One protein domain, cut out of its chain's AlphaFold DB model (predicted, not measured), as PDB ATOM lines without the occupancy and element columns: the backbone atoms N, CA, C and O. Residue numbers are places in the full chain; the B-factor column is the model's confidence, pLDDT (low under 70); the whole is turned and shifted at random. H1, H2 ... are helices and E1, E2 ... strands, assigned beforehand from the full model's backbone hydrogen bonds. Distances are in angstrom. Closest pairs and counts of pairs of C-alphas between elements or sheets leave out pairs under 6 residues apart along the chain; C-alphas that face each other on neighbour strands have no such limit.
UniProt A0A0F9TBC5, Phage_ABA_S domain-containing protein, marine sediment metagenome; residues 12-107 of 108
ATOM      1  N   ASP A  12      30.795 167.897 155.019       84.81
ATOM      2  CA  ASP A  12      31.227 166.819 155.912       84.81
ATOM      3  C   ASP A  12      30.150 165.734 156.061       84.81
ATOM      4  O   ASP A  12      30.456 164.547 156.054       84.81
ATOM      5  N   GLU A  13      28.873 166.118 156.123       87.50
ATOM      6  CA  GLU A  13      27.738 165.182 156.150       87.50
ATOM      7  C   GLU A  13      27.620 164.379 154.851       87.50
ATOM      8  O   GLU A  13      27.369 163.171 154.869       87.50
ATOM      9  N   VAL A  14      27.815 165.048 153.712       88.50
ATOM     10  CA  VAL A  14      27.805 164.406 152.393       88.50
ATOM     11  C   VAL A  14      28.998 163.460 152.255       88.50
ATOM     12  O   VAL A  14      28.820 162.328 151.808       88.50
ATOM     13  N   ASP A  15      30.194 163.876 152.677       86.75
ATOM     14  CA  ASP A  15      31.376 163.008 152.683       86.75
ATOM     15  C   ASP A  15      31.183 161.796 153.603       86.75
ATOM     16  O   ASP A  15      31.485 160.662 153.222       86.75
ATOM     17  N   TRP A  16      30.574 161.999 154.773       88.12
ATOM     18  CA  TRP A  16      30.296 160.920 155.712       88.12
ATOM     19  C   TRP A  16      29.318 159.886 155.139       88.12
ATOM     20  O   TRP A  16      29.583 158.684 155.222       88.12
ATOM     21  N   LEU A  17      28.235 160.322 154.479       90.12
ATOM     22  CA  LEU A  17      27.333 159.414 153.761       90.12
ATOM     23  C   LEU A  17      28.044 158.678 152.622       90.12
ATOM     24  O   LEU A  17      27.874 157.464 152.479       90.12
ATOM     25  N   ALA A  18      28.847 159.377 151.818       89.88
ATOM     26  CA  ALA A  18      29.583 158.757 150.720       89.88
ATOM     27  C   ALA A  18      30.510 157.651 151.242       89.88
ATOM     28  O   ALA A  18      30.512 156.530 150.726       89.88
ATOM     29  N   LYS A  19      31.232 157.927 152.326       89.81
ATOM     30  CA  LYS A  19      32.143 156.971 152.943       89.81
ATOM     31  C   LYS A  19      31.415 155.799 153.579       89.81
ATOM     32  O   LYS A  19      31.680 154.650 153.232       89.81
ATOM     33  N   GLU A  20      30.495 156.064 154.496       90.69
ATOM     34  CA  GLU A  20      29.934 155.006 155.330       90.69
ATOM     35  C   GLU A  20      28.794 154.270 154.645       90.69
ATOM     36  O   GLU A  20      28.680 153.058 154.808       90.69
ATOM     37  N   VAL A  21      27.953 154.945 153.855       90.12
ATOM     38  CA  VAL A  21      26.847 154.294 153.140       90.12
ATOM     39  C   VAL A  21      27.347 153.696 151.834       90.12
ATOM     40  O   VAL A  21      27.201 152.485 151.635       90.12
ATOM     41  N   MET A  22      27.986 154.501 150.982       88.50
ATOM     42  CA  MET A  22      28.377 154.064 149.638       88.50
ATOM     43  C   MET A  22      29.688 153.266 149.628       88.50
ATOM     44  O   MET A  22      29.837 152.352 148.812       88.50
ATOM     45  N   GLY A  23      30.596 153.518 150.574       87.31
ATOM     46  CA  GLY A  23      31.957 152.971 150.549       87.31
ATOM     47  C   GLY A  23      32.877 153.750 149.608       87.31
ATOM     48  O   GLY A  23      33.842 153.193 149.088       87.31
ATOM     49  N   TRP A  24      32.546 155.009 149.324       87.31
ATOM     50  CA  TRP A  24      33.285 155.873 148.412       87.31
ATOM     51  C   TRP A  24      34.194 156.822 149.180       87.31
ATOM     52  O   TRP A  24      33.864 157.276 150.269       87.31
ATOM     53  N   VAL A  25      35.326 157.173 148.583       78.38
ATOM     54  CA  VAL A  25      36.152 158.284 149.061       78.38
ATOM     55  C   VAL A  25      35.970 159.423 148.076       78.38
ATOM     56  O   VAL A  25      36.387 159.311 146.920       78.38
ATOM     57  N   LEU A  26      35.325 160.506 148.509       71.25
ATOM     58  CA  LEU A  26      35.208 161.694 147.675       71.25
ATOM     59  C   LEU A  26      36.577 162.373 147.630       71.25
ATOM     60  O   LEU A  26      37.117 162.817 148.642       71.25
ATOM     61  N   MET A  27      37.187 162.422 146.448       61.91
ATOM     62  CA  MET A  27      38.482 163.079 146.305       61.91
ATOM     63  C   MET A  27      38.316 164.602 146.433       61.91
ATOM     64  O   MET A  27      37.494 165.185 145.717       61.91
ATOM     65  N   PRO A  28      39.121 165.284 147.270       57.34
ATOM     66  CA  PRO A  28      39.124 166.737 147.337       57.34
ATOM     67  C   PRO A  28      39.783 167.288 146.068       57.34
ATOM     68  O   PRO A  28      41.001 167.456 146.002       57.34
ATOM     69  N   SER A  29      39.009 167.553 145.017       52.16
ATOM     70  CA  SER A  29      39.568 168.168 143.815       52.16
ATOM     71  C   SER A  29      39.664 169.690 143.980       52.16
ATOM     72  O   SER A  29      38.738 170.362 144.433       52.16
ATOM     73  N   LYS A  30      40.795 170.265 143.545       44.72
ATOM     74  CA  LYS A  30      40.969 171.719 143.339       44.72
ATOM     75  C   LYS A  30      40.113 172.272 142.181       44.72
ATOM     76  O   LYS A  30      40.075 173.477 141.974       44.72
ATOM     77  N   TRP A  31      39.404 171.397 141.467       45.03
ATOM     78  CA  TRP A  31      38.472 171.694 140.379       45.03
ATOM     79  C   TRP A  31      37.183 170.911 140.668       45.03
ATOM     80  O   TRP A  31      37.006 169.784 140.205       45.03
ATOM     81  N   LYS A  32      36.376 171.430 141.600       47.97
ATOM     82  CA  LYS A  32      35.263 170.709 142.234       47.97
ATOM     83  C   LYS A  32      34.136 170.421 141.252       47.97
ATOM     84  O   LYS A  32      33.357 171.310 140.931       47.97
ATOM     85  N   VAL A  33      33.986 169.148 140.905       42.31
ATOM     86  CA  VAL A  33      32.673 168.575 140.619       42.31
ATOM     87  C   VAL A  33      32.581 167.206 141.306       42.31
ATOM     88  O   VAL A  33      32.667 166.165 140.667       42.31
ATOM     89  N   SER A  34      32.429 167.179 142.633       56.22
ATOM     90  CA  SER A  34      31.777 166.027 143.268       56.22
ATOM     91  C   SER A  34      30.270 166.267 143.138       56.22
ATOM     92  O   SER A  34      29.683 166.988 143.940       56.22
ATOM     93  N   ILE A  35      29.683 165.755 142.048       68.81
ATOM     94  CA  ILE A  35      28.269 165.951 141.656       68.81
ATOM     95  C   ILE A  35      27.308 165.374 142.703       68.81
ATOM     96  O   ILE A  35      26.178 165.836 142.814       68.81
ATOM     97  N   TRP A  36      27.770 164.387 143.473       85.06
ATOM     98  CA  TRP A  36      26.926 163.622 144.374       85.06
ATOM     99  C   TRP A  36      26.544 164.427 145.616       85.06
ATOM    100  O   TRP A  36      27.397 164.764 146.442       85.06
ATOM    101  N   ASN A  37      25.256 164.739 145.744       90.12
ATOM    102  CA  ASN A  37      24.686 165.367 146.925       90.12
ATOM    103  C   ASN A  37      23.253 164.853 147.167       90.12
ATOM    104  O   ASN A  37      22.291 165.405 146.616       90.12
ATOM    105  N   PRO A  38      23.080 163.851 148.046       91.12
ATOM    106  CA  PRO A  38      21.781 163.232 148.300       91.12
ATOM    107  C   PRO A  38      20.818 164.129 149.091       91.12
ATOM    108  O   PRO A  38      19.640 163.817 149.180       91.12
ATOM    109  N   PHE A  39      21.262 165.279 149.612       91.44
ATOM    110  CA  PHE A  39      20.371 166.282 150.213       91.44
ATOM    111  C   PHE A  39      19.734 167.213 149.178       91.44
ATOM    112  O   PHE A  39      18.836 167.979 149.505       91.44
ATOM    113  N   LYS A  40      20.214 167.193 147.929       89.69
ATOM    114  CA  LYS A  40      19.749 168.098 146.862       89.69
ATOM    115  C   LYS A  40      19.258 167.370 145.617       89.69
ATOM    116  O   LYS A  40      18.562 167.968 144.803       89.69
ATOM    117  N   SER A  41      19.632 166.105 145.455       91.44
ATOM    118  CA  SER A  41      19.333 165.288 144.282       91.44
ATOM    119  C   SER A  41      18.512 164.071 144.684       91.44
ATOM    120  O   SER A  41      18.935 163.275 145.522       91.44
ATOM    121  N   TRP A  42      17.346 163.908 144.052       91.50
ATOM    122  CA  TRP A  42      16.517 162.718 144.237       91.50
ATOM    123  C   TRP A  42      17.264 161.443 143.843       91.50
ATOM    124  O   TRP A  42      17.257 160.484 144.604       91.50
ATOM    125  N   ASN A  43      17.947 161.451 142.694       93.56
ATOM    126  CA  ASN A  43      18.679 160.282 142.203       93.56
ATOM    127  C   ASN A  43      19.756 159.846 143.204       93.56
ATOM    128  O   ASN A  43      19.891 158.665 143.499       93.56
ATOM    129  N   ASP A  44      20.480 160.803 143.787       93.25
ATOM    130  CA  ASP A  44      21.515 160.499 144.775       93.25
ATOM    131  C   ASP A  44      20.903 159.982 146.086       93.25
ATOM    132  O   ASP A  44      21.447 159.065 146.703       93.25
ATOM    133  N   ALA A  45      19.755 160.526 146.502       93.88
ATOM    134  CA  ALA A  45      19.006 160.028 147.653       93.88
ATOM    135  C   ALA A  45      18.450 158.614 147.416       93.88
ATOM    136  O   ALA A  45      18.457 157.779 148.321       93.88
ATOM    137  N   GLU A  46      18.009 158.306 146.200       94.38
ATOM    138  CA  GLU A  46      17.571 156.966 145.816       94.38
ATOM    139  C   GLU A  46      18.727 155.963 145.890       94.38
ATOM    140  O   GLU A  46      18.562 154.886 146.462       94.38
ATOM    141  N   MET A  47      19.937 156.349 145.469       94.62
ATOM    142  CA  MET A  47      21.131 155.516 145.661       94.62
ATOM    143  C   MET A  47      21.412 155.228 147.144       94.62
ATOM    144  O   MET A  47      21.801 154.111 147.495       94.62
ATOM    145  N   VAL A  48      21.183 156.200 148.041       95.19
ATOM    146  CA  VAL A  48      21.271 155.977 149.497       95.19
ATOM    147  C   VAL A  48      20.253 154.922 149.942       95.19
ATOM    148  O   VAL A  48      20.602 154.013 150.699       95.19
ATOM    149  N   VAL A  49      19.008 154.997 149.458       95.38
ATOM    150  CA  VAL A  49      17.953 154.015 149.760       95.38
ATOM    151  C   VAL A  49      18.351 152.618 149.293       95.38
ATOM    152  O   VAL A  49      18.283 151.668 150.076       95.38
ATOM    153  N   GLU A  50      18.774 152.475 148.039       95.19
ATOM    154  CA  GLU A  50      19.198 151.196 147.466       95.19
ATOM    155  C   GLU A  50      20.334 150.574 148.278       95.19
ATOM    156  O   GLU A  50      20.239 149.431 148.736       95.19
ATOM    157  N   ARG A  51      21.369 151.362 148.566       94.94
ATOM    158  CA  ARG A  51      22.534 150.890 149.307       94.94
ATOM    159  C   ARG A  51      22.204 150.496 150.745       94.94
ATOM    160  O   ARG A  51      22.761 149.540 151.286       94.94
ATOM    161  N   MET A  52      21.274 151.195 151.382       93.19
ATOM    162  CA  MET A  52      20.809 150.843 152.723       93.19
ATOM    163  C   MET A  52      19.947 149.574 152.731       93.19
ATOM    164  O   MET A  52      20.074 148.766 153.658       93.19
ATOM    165  N   LYS A  53      19.150 149.328 151.682       92.81
ATOM    166  CA  LYS A  53      18.440 148.047 151.494       92.81
ATOM    167  C   LYS A  53      19.415 146.878 151.375       92.81
ATOM    168  O   LYS A  53      19.216 145.858 152.034       92.81
ATOM    169  N   GLU A  54      20.514 147.034 150.634       92.00
ATOM    170  CA  GLU A  54      21.582 146.018 150.566       92.00
ATOM    171  C   GLU A  54      22.196 145.727 151.946       92.00
ATOM    172  O   GLU A  54      22.510 144.582 152.280       92.00
ATOM    173  N   LYS A  55      22.287 146.751 152.803       89.75
ATOM    174  CA  LYS A  55      22.706 146.629 154.211       89.75
ATOM    175  C   LYS A  55      21.618 146.072 155.143       89.75
ATOM    176  O   LYS A  55      21.813 146.036 156.364       89.75
ATOM    177  N   LYS A  56      20.516 145.567 154.577       90.25
ATOM    178  CA  LYS A  56      19.372 144.948 155.264       90.25
ATOM    179  C   LYS A  56      18.587 145.920 156.147       90.25
ATOM    180  O   LYS A  56      18.087 145.524 157.203       90.25
ATOM    181  N   TRP A  57      18.505 147.183 155.737       92.00
ATOM    182  CA  TRP A  57      17.548 148.130 156.298       92.00
ATOM    183  C   TRP A  57      16.253 148.113 155.485       92.00
ATOM    184  O   TRP A  57      16.274 148.161 154.258       92.00
ATOM    185  N   GLU A  58      15.124 148.065 156.178       92.56
ATOM    186  CA  GLU A  58      13.813 148.386 155.622       92.56
ATOM    187  C   GLU A  58      13.601 149.897 155.688       92.56
ATOM    188  O   GLU A  58      14.014 150.543 156.656       92.56
ATOM    189  N   ILE A  59      12.987 150.465 154.652       92.81
ATOM    190  CA  ILE A  59      12.878 151.914 154.487       92.81
ATOM    191  C   ILE A  59      11.434 152.263 154.172       92.81
ATOM    192  O   ILE A  59      10.916 151.826 153.148       92.81
ATOM    193  N   ASP A  60      10.827 153.082 155.027       92.00
ATOM    194  CA  ASP A  60       9.498 153.644 154.802       92.00
ATOM    195  C   ASP A  60       9.602 155.159 154.661       92.00
ATOM    196  O   ASP A  60      10.148 155.837 155.533       92.00
ATOM    197  N   LEU A  61       9.044 155.695 153.580       91.12
ATOM    198  CA  LEU A  61       8.932 157.128 153.345       91.12
ATOM    199  C   LEU A  61       7.450 157.500 153.317       91.12
ATOM    200  O   LEU A  61       6.678 156.921 152.557       91.12
ATOM    201  N   LEU A  62       7.060 158.458 154.151       90.25
ATOM    202  CA  LEU A  62       5.678 158.900 154.299       90.25
ATOM    203  C   LEU A  62       5.612 160.421 154.176       90.25
ATOM    204  O   LEU A  62       6.429 161.116 154.774       90.25
ATOM    205  N   SER A  63       4.621 160.937 153.455       88.31
ATOM    206  CA  SER A  63       4.197 162.331 153.594       88.31
ATOM    207  C   SER A  63       3.210 162.442 154.757       88.31
ATOM    208  O   SER A  63       2.370 161.559 154.965       88.31
ATOM    209  N   ILE A  64       3.311 163.503 155.551       79.81
ATOM    210  CA  ILE A  64       2.343 163.755 156.621       79.81
ATOM    211  C   ILE A  64       1.146 164.498 156.018       79.81
ATOM    212  O   ILE A  64       1.268 165.641 155.594       79.81
ATOM    213  N   ASN A  65      -0.037 163.879 156.006       72.81
ATOM    214  CA  ASN A  65      -1.258 164.554 155.547       72.81
ATOM    215  C   ASN A  65      -1.498 165.854 156.337       72.81
ATOM    216  O   ASN A  65      -1.647 165.819 157.558       72.81
ATOM    217  N   GLY A  66      -1.574 166.984 155.627       72.25
ATOM    218  CA  GLY A  66      -1.761 168.313 156.221       72.25
ATOM    219  C   GLY A  66      -0.468 169.028 156.634       72.25
ATOM    220  O   GLY A  66      -0.548 170.063 157.291       72.25
ATOM    221  N   SER A  67       0.701 168.504 156.263       76.75
ATOM    222  CA  SER A  67       2.010 169.137 156.446       76.75
ATOM    223  C   SER A  67       2.849 168.956 155.177       76.75
ATOM    224  O   SER A  67       2.765 167.923 154.517       76.75
ATOM    225  N   ASP A  68       3.685 169.943 154.852       80.62
ATOM    226  CA  ASP A  68       4.648 169.857 153.744       80.62
ATOM    227  C   ASP A  68       5.899 169.030 154.115       80.62
ATOM    228  O   ASP A  68       6.931 169.105 153.452       80.62
ATOM    229  N   GLU A  69       5.836 168.248 155.197       87.31
ATOM    230  CA  GLU A  69       6.938 167.416 155.664       87.31
ATOM    231  C   GLU A  69       6.842 165.964 155.187       87.31
ATOM    232  O   GLU A  69       5.805 165.290 155.240       87.31
ATOM    233  N   TYR A  70       8.009 165.449 154.824       89.38
ATOM    234  CA  TYR A  70       8.278 164.047 154.583       89.38
ATOM    235  C   TYR A  70       8.985 163.448 155.787       89.38
ATOM    236  O   TYR A  70       9.874 164.056 156.383       89.38
ATOM    237  N   VAL A  71       8.618 162.218 156.122       90.62
ATOM    238  CA  VAL A  71       9.226 161.443 157.194       90.62
ATOM    239  C   VAL A  71       9.806 160.170 156.613       90.62
ATOM    240  O   VAL A  71       9.092 159.383 155.995       90.62
ATOM    241  N   CYS A  72      11.089 159.944 156.865       92.62
ATOM    242  CA  CYS A  72      11.774 158.720 156.492       92.62
ATOM    243  C   CYS A  72      12.088 157.884 157.736       92.62
ATOM    244  O   CYS A  72      12.599 158.395 158.738       92.62
ATOM    245  N   TYR A  73      11.786 156.591 157.659       92.00
ATOM    246  CA  TYR A  73      12.104 155.595 158.668       92.00
ATOM    247  C   TYR A  73      13.078 154.576 158.096       92.00
ATOM    248  O   TYR A  73      12.777 153.934 157.097       92.00
ATOM    249  N   PHE A  74      14.190 154.360 158.791       90.81
ATOM    250  CA  PHE A  74      15.087 153.235 158.553       90.81
ATOM    251  C   PHE A  74      14.924 152.236 159.691       90.81
ATOM    252  O   PHE A  74      15.147 152.556 160.861       90.81
ATOM    253  N   LYS A  75      14.526 151.014 159.355       91.06
ATOM    254  CA  LYS A  75      14.258 149.937 160.305       91.06
ATOM    255  C   LYS A  75      15.212 148.788 160.054       91.06
ATOM    256  O   LYS A  75      15.413 148.367 158.922       91.06
ATOM    257  N   ARG A  76      15.782 148.239 161.119       88.12
ATOM    258  CA  ARG A  76      16.537 146.990 161.058       88.12
ATOM    259  C   ARG A  76      15.766 145.929 161.816       88.12
ATOM    260  O   ARG A  76      15.421 146.115 162.985       88.12
ATOM    261  N   MET A  77      15.457 144.838 161.126       81.75
ATOM    262  CA  MET A  77      14.570 143.789 161.625       81.75
ATOM    263  C   MET A  77      15.348 142.656 162.292       81.75
ATOM    264  O   MET A  77      16.460 142.320 161.886       81.75
ATOM    265  N   SER A  78      14.774 142.094 163.360       79.50
ATOM    266  CA  SER A  78      15.265 140.899 164.057       79.50
ATOM    267  C   SER A  78      14.051 140.024 164.327       79.50
ATOM    268  O   SER A  78      13.306 140.226 165.289       79.50
ATOM    269  N   GLY A  79      13.789 139.098 163.408       80.44
ATOM    270  CA  GLY A  79      12.509 138.401 163.352       80.44
ATOM    271  C   GLY A  79      11.371 139.358 162.979       80.44
ATOM    272  O   GLY A  79      11.493 140.128 162.033       80.44
ATOM    273  N   LYS A  80      10.254 139.313 163.718       74.00
ATOM    274  CA  LYS A  80       9.022 140.071 163.404       74.00
ATOM    275  C   LYS A  80       8.966 141.491 163.985       74.00
ATOM    276  O   LYS A  80       7.951 142.162 163.824       74.00
ATOM    277  N   LYS A  81       9.996 141.941 164.709       73.56
ATOM    278  CA  LYS A  81      10.039 143.280 165.318       73.56
ATOM    279  C   LYS A  81      11.286 144.039 164.849       73.56
ATOM    280  O   LYS A  81      12.353 143.422 164.751       73.56
ATOM    281  N   PRO A  82      11.184 145.356 164.592       75.62
ATOM    282  CA  PRO A  82      12.362 146.183 164.387       75.62
ATOM    283  C   PRO A  82      13.137 146.261 165.703       75.62
ATOM    284  O   PRO A  82      12.581 146.639 166.733       75.62
ATOM    285  N   TRP A  83      14.411 145.874 165.684       76.75
ATOM    286  CA  TRP A  83      15.299 146.027 166.845       76.75
ATOM    287  C   TRP A  83      15.980 147.394 166.862       76.75
ATOM    288  O   TRP A  83      16.445 147.834 167.910       76.75
ATOM    289  N   ARG A  84      16.015 148.078 165.715       80.31
ATOM    290  CA  ARG A  84      16.462 149.462 165.606       80.31
ATOM    291  C   ARG A  84      15.596 150.200 164.600       80.31
ATOM    292  O   ARG A  84      15.439 149.738 163.474       80.31
ATOM    293  N   THR A  85      15.073 151.347 165.012       86.06
ATOM    294  CA  THR A  85      14.318 152.260 164.154       86.06
ATOM    295  C   THR A  85      14.935 153.639 164.271       86.06
ATOM    296  O   THR A  85      15.115 154.147 165.376       86.06
ATOM    297  N   VAL A  86      15.240 154.236 163.131       89.00
ATOM    298  CA  VAL A  86      15.692 155.615 163.000       89.00
ATOM    299  C   VAL A  86      14.640 156.374 162.212       89.00
ATOM    300  O   VAL A  86      14.063 155.829 161.273       89.00
ATOM    301  N   LYS A  87      14.363 157.610 162.621       90.44
ATOM    302  CA  LYS A  87      13.363 158.485 162.011       90.44
ATOM    303  C   LYS A  87      13.987 159.854 161.774       90.44
ATOM    304  O   LYS A  87      14.577 160.399 162.702       90.44
ATOM    305  N   ALA A  88      13.769 160.426 160.595       90.19
ATOM    306  CA  ALA A  88      13.994 161.847 160.343       90.19
ATOM    307  C   ALA A  88      12.816 162.454 159.580       90.19
ATOM    308  O   ALA A  88      12.147 161.752 158.819       90.19
ATOM    309  N   SER A  89      12.579 163.751 159.778       90.56
ATOM    310  CA  SER A  89      11.661 164.542 158.958       90.56
ATOM    311  C   SER A  89      12.386 165.692 158.257       90.56
ATOM    312  O   SER A  89      13.427 166.177 158.721       90.56
ATOM    313  N   ALA A  90      11.857 166.094 157.105       90.31
ATOM    314  CA  ALA A  90      12.310 167.260 156.357       90.31
ATOM    315  C   ALA A  90      11.216 167.763 155.404       90.31
ATOM    316  O   ALA A  90      10.281 167.031 155.094       90.31
ATOM    317  N   ALA A  91      11.366 168.992 154.911       89.00
ATOM    318  CA  ALA A  91      10.455 169.592 153.930       89.00
ATOM    319  C   ALA A  91      10.559 168.955 152.529       89.00
ATOM    320  O   ALA A  91       9.674 169.110 151.694       89.00
ATOM    321  N   ASP A  92      11.638 168.220 152.261       90.44
ATOM    322  CA  ASP A  92      11.852 167.504 151.011       90.44
ATOM    323  C   ASP A  92      12.346 166.075 151.266       90.44
ATOM    324  O   ASP A  92      12.967 165.756 152.286       90.44
ATOM    325  N   VAL A  93      12.044 165.193 150.319       91.62
ATOM    326  CA  VAL A  93      12.378 163.773 150.419       91.62
ATOM    327  C   VAL A  93      13.889 163.502 150.424       91.62
ATOM    328  O   VAL A  93      14.311 162.729 151.290       91.62
ATOM    329  N   PRO A  94      14.714 164.090 149.526       94.12
ATOM    330  CA  PRO A  94      16.163 163.874 149.544       94.12
ATOM    331  C   PRO A  94      16.785 164.146 150.917       94.12
ATOM    332  O   PRO A  94      17.528 163.318 151.455       94.12
ATOM    333  N   THR A  95      16.395 165.256 151.544       92.94
ATOM    334  CA  THR A  95      16.822 165.611 152.895       92.94
ATOM    335  C   THR A  95      16.295 164.620 153.928       92.94
ATOM    336  O   THR A  95      17.074 164.142 154.751       92.94
ATOM    337  N   ALA A  96      15.011 164.244 153.896       92.81
ATOM    338  CA  ALA A  96      14.448 163.294 154.864       92.81
ATOM    339  C   ALA A  96      15.172 161.934 154.829       92.81
ATOM    340  O   ALA A  96      15.507 161.383 155.882       92.81
ATOM    341  N   ILE A  97      15.455 161.420 153.628       94.38
ATOM    342  CA  ILE A  97      16.211 160.179 153.414       94.38
ATOM    343  C   ILE A  97      17.635 160.322 153.950       94.38
ATOM    344  O   ILE A  97      18.074 159.506 154.763       94.38
ATOM    345  N   SER A  98      18.350 161.362 153.519       93.88
ATOM    346  CA  SER A  98      19.767 161.554 153.843       93.88
ATOM    347  C   SER A  98      19.995 161.769 155.338       93.88
ATOM    348  O   SER A  98      20.905 161.178 155.918       93.88
ATOM    349  N   ARG A  99      19.112 162.532 155.995       92.88
ATOM    350  CA  ARG A  99      19.104 162.699 157.456       92.88
ATOM    351  C   ARG A  99      18.901 161.376 158.173       92.88
ATOM    352  O   ARG A  99      19.655 161.036 159.080       92.88
ATOM    353  N   ALA A 100      17.879 160.617 157.782       92.25
ATOM    354  CA  ALA A 100      17.592 159.357 158.449       92.25
ATOM    355  C   ALA A 100      18.735 158.347 158.242       92.25
ATOM    356  O   ALA A 100      19.071 157.630 159.182       92.25
ATOM    357  N   ALA A 101      19.384 158.351 157.072       92.75
ATOM    358  CA  ALA A 101      20.581 157.558 156.809       92.75
ATOM    359  C   ALA A 101      21.759 157.961 157.716       92.75
ATOM    360  O   ALA A 101      22.338 157.083 158.354       92.75
ATOM    361  N   LEU A 102      22.071 159.254 157.859       91.44
ATOM    362  CA  LEU A 102      23.112 159.733 158.784       91.44
ATOM    363  C   LEU A 102      22.839 159.331 160.236       91.44
ATOM    364  O   LEU A 102      23.717 158.806 160.917       91.44
ATOM    365  N   LEU A 103      21.597 159.475 160.697       90.50
ATOM    366  CA  LEU A 103      21.199 159.063 162.044       90.50
ATOM    367  C   LEU A 103      21.327 157.539 162.264       90.50
ATOM    368  O   LEU A 103      21.429 157.074 163.405       90.50
ATOM    369  N   THR A 104      21.356 156.722 161.199       89.00
ATOM    370  CA  THR A 104      21.708 155.296 161.340       89.00
ATOM    371  C   THR A 104      23.182 155.079 161.686       89.00
ATOM    372  O   THR A 104      23.494 154.077 162.333       89.00
ATOM    373  N   LEU A 105      24.066 156.015 161.333       84.06
ATOM    374  CA  LEU A 105      25.503 155.960 161.613       84.06
ATOM    375  C   LEU A 105      25.834 156.468 163.023       84.06
ATOM    376  O   LEU A 105      26.674 155.894 163.699       84.06
ATOM    377  N   GLU A 106      25.120 157.477 163.530       75.69
ATOM    378  CA  GLU A 106      25.384 158.043 164.870       75.69
ATOM    379  C   GLU A 106      25.146 157.073 166.045       75.69
ATOM    380  O   GLU A 106      25.581 157.326 167.167       75.69
ATOM    381  N   GLY A 107      24.421 155.974 165.817       61.09
ATOM    382  CA  GLY A 107      24.118 154.970 166.846       61.09
ATOM    383  C   GLY A 107      24.713 153.582 166.595       61.09
ATOM    384  O   GLY A 107      24.195 152.618 167.163       61.09
TER     385      GLY A 107
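AT A GLANCE: This is residues 12 to 107 of the 108 residues of the protein "Phage_ABA_S domain-containing protein" of marine sediment metagenome (UniProt A0A0F9TBC5). A twisted three-stranded sheet, E1 E2 E3, has helix H3 packed slantwise over one face, with H2 next to H3 on that same face and the other face bare. H1 packs on H2 and H3 away from the sheet, and beyond it residues 28 to 33 of a long loop stick out. The printed part has 96 residues, with three named helices and three named strands in the order H1 H2 E1 E2 E3 H3; the sheet order is E1 - E2 - E3, all antiparallel. The class is mixed, helices and strands, and the whole is compact, with a radius of gyration of the C-alphas of 13.9 A and spans of 47 by 33 by 20 A.

HOW THE PARTS SIT: H1, residues 12 to 22, and H2, residues 42 to 54, touch at Met 22 and Arg 51, their closest C-alphas, 6.7 A apart; H2 does so with residues 48 to 52 alone. They run the same way at a steep tilt of 45 degrees. H1 is not on the sheet of E1, residues 57 to 63, E2, residues 70 to 78, and E3, residues 81 to 90. H2 is on the sheet at a height of 9.0 A, over none of its strands. The three strands form a meander, each the antiparallel neighbour of the one before. In the hairpin E1 and E2, N 60 and O 73 are within hydrogen-bond range at 3.0 A; in the hairpin E2 and E3, N 74 and O 86 are at 2.9 A. E3 bends by 68 degrees at residue 84. H3, residues 93 to 105, lies over E2 and E3 at a height of 7.1 A, slantwise to the strands, at 42 degrees to E3 on the local plane. H2 and H3, on the same face in two layers, helices on one face of a sheet, touch at Ala 45 and Pro 94, whose C-alphas are closest at 5.1 A, with a tilt of 36 degrees, only just steep. H1 and H3 touch about perpendicular, at 76 degrees, with the C-alphas of Leu 17 and Leu 102 closest at 6.6 A. Every O i to N i+4 pair is within hydrogen-bond range in H1 and H2, and 8 of 9 are in H3.

IN THESE COORDINATES: H1 begins at C-alpha 12, (31.227, 166.819, 155.912), and is 14.5 A long from first to last C-alpha. H2 measures 18.6 A, E1 19.7 A, E2 26.0 A and E3 25.7 A. H3 measures 18.9 A and ends at C-alpha 105, (25.503, 155.960, 161.613).

THE WHOLE: The C-alphas farthest apart, those of Lys 30 and Lys 80, are 49.2 A apart. The printed part has no cut. The link H1 to H2, residues 23 to 41, is long. The mean pLDDT of the printed part is 84.6, with residues 27 to 35 and residue 107 under 70.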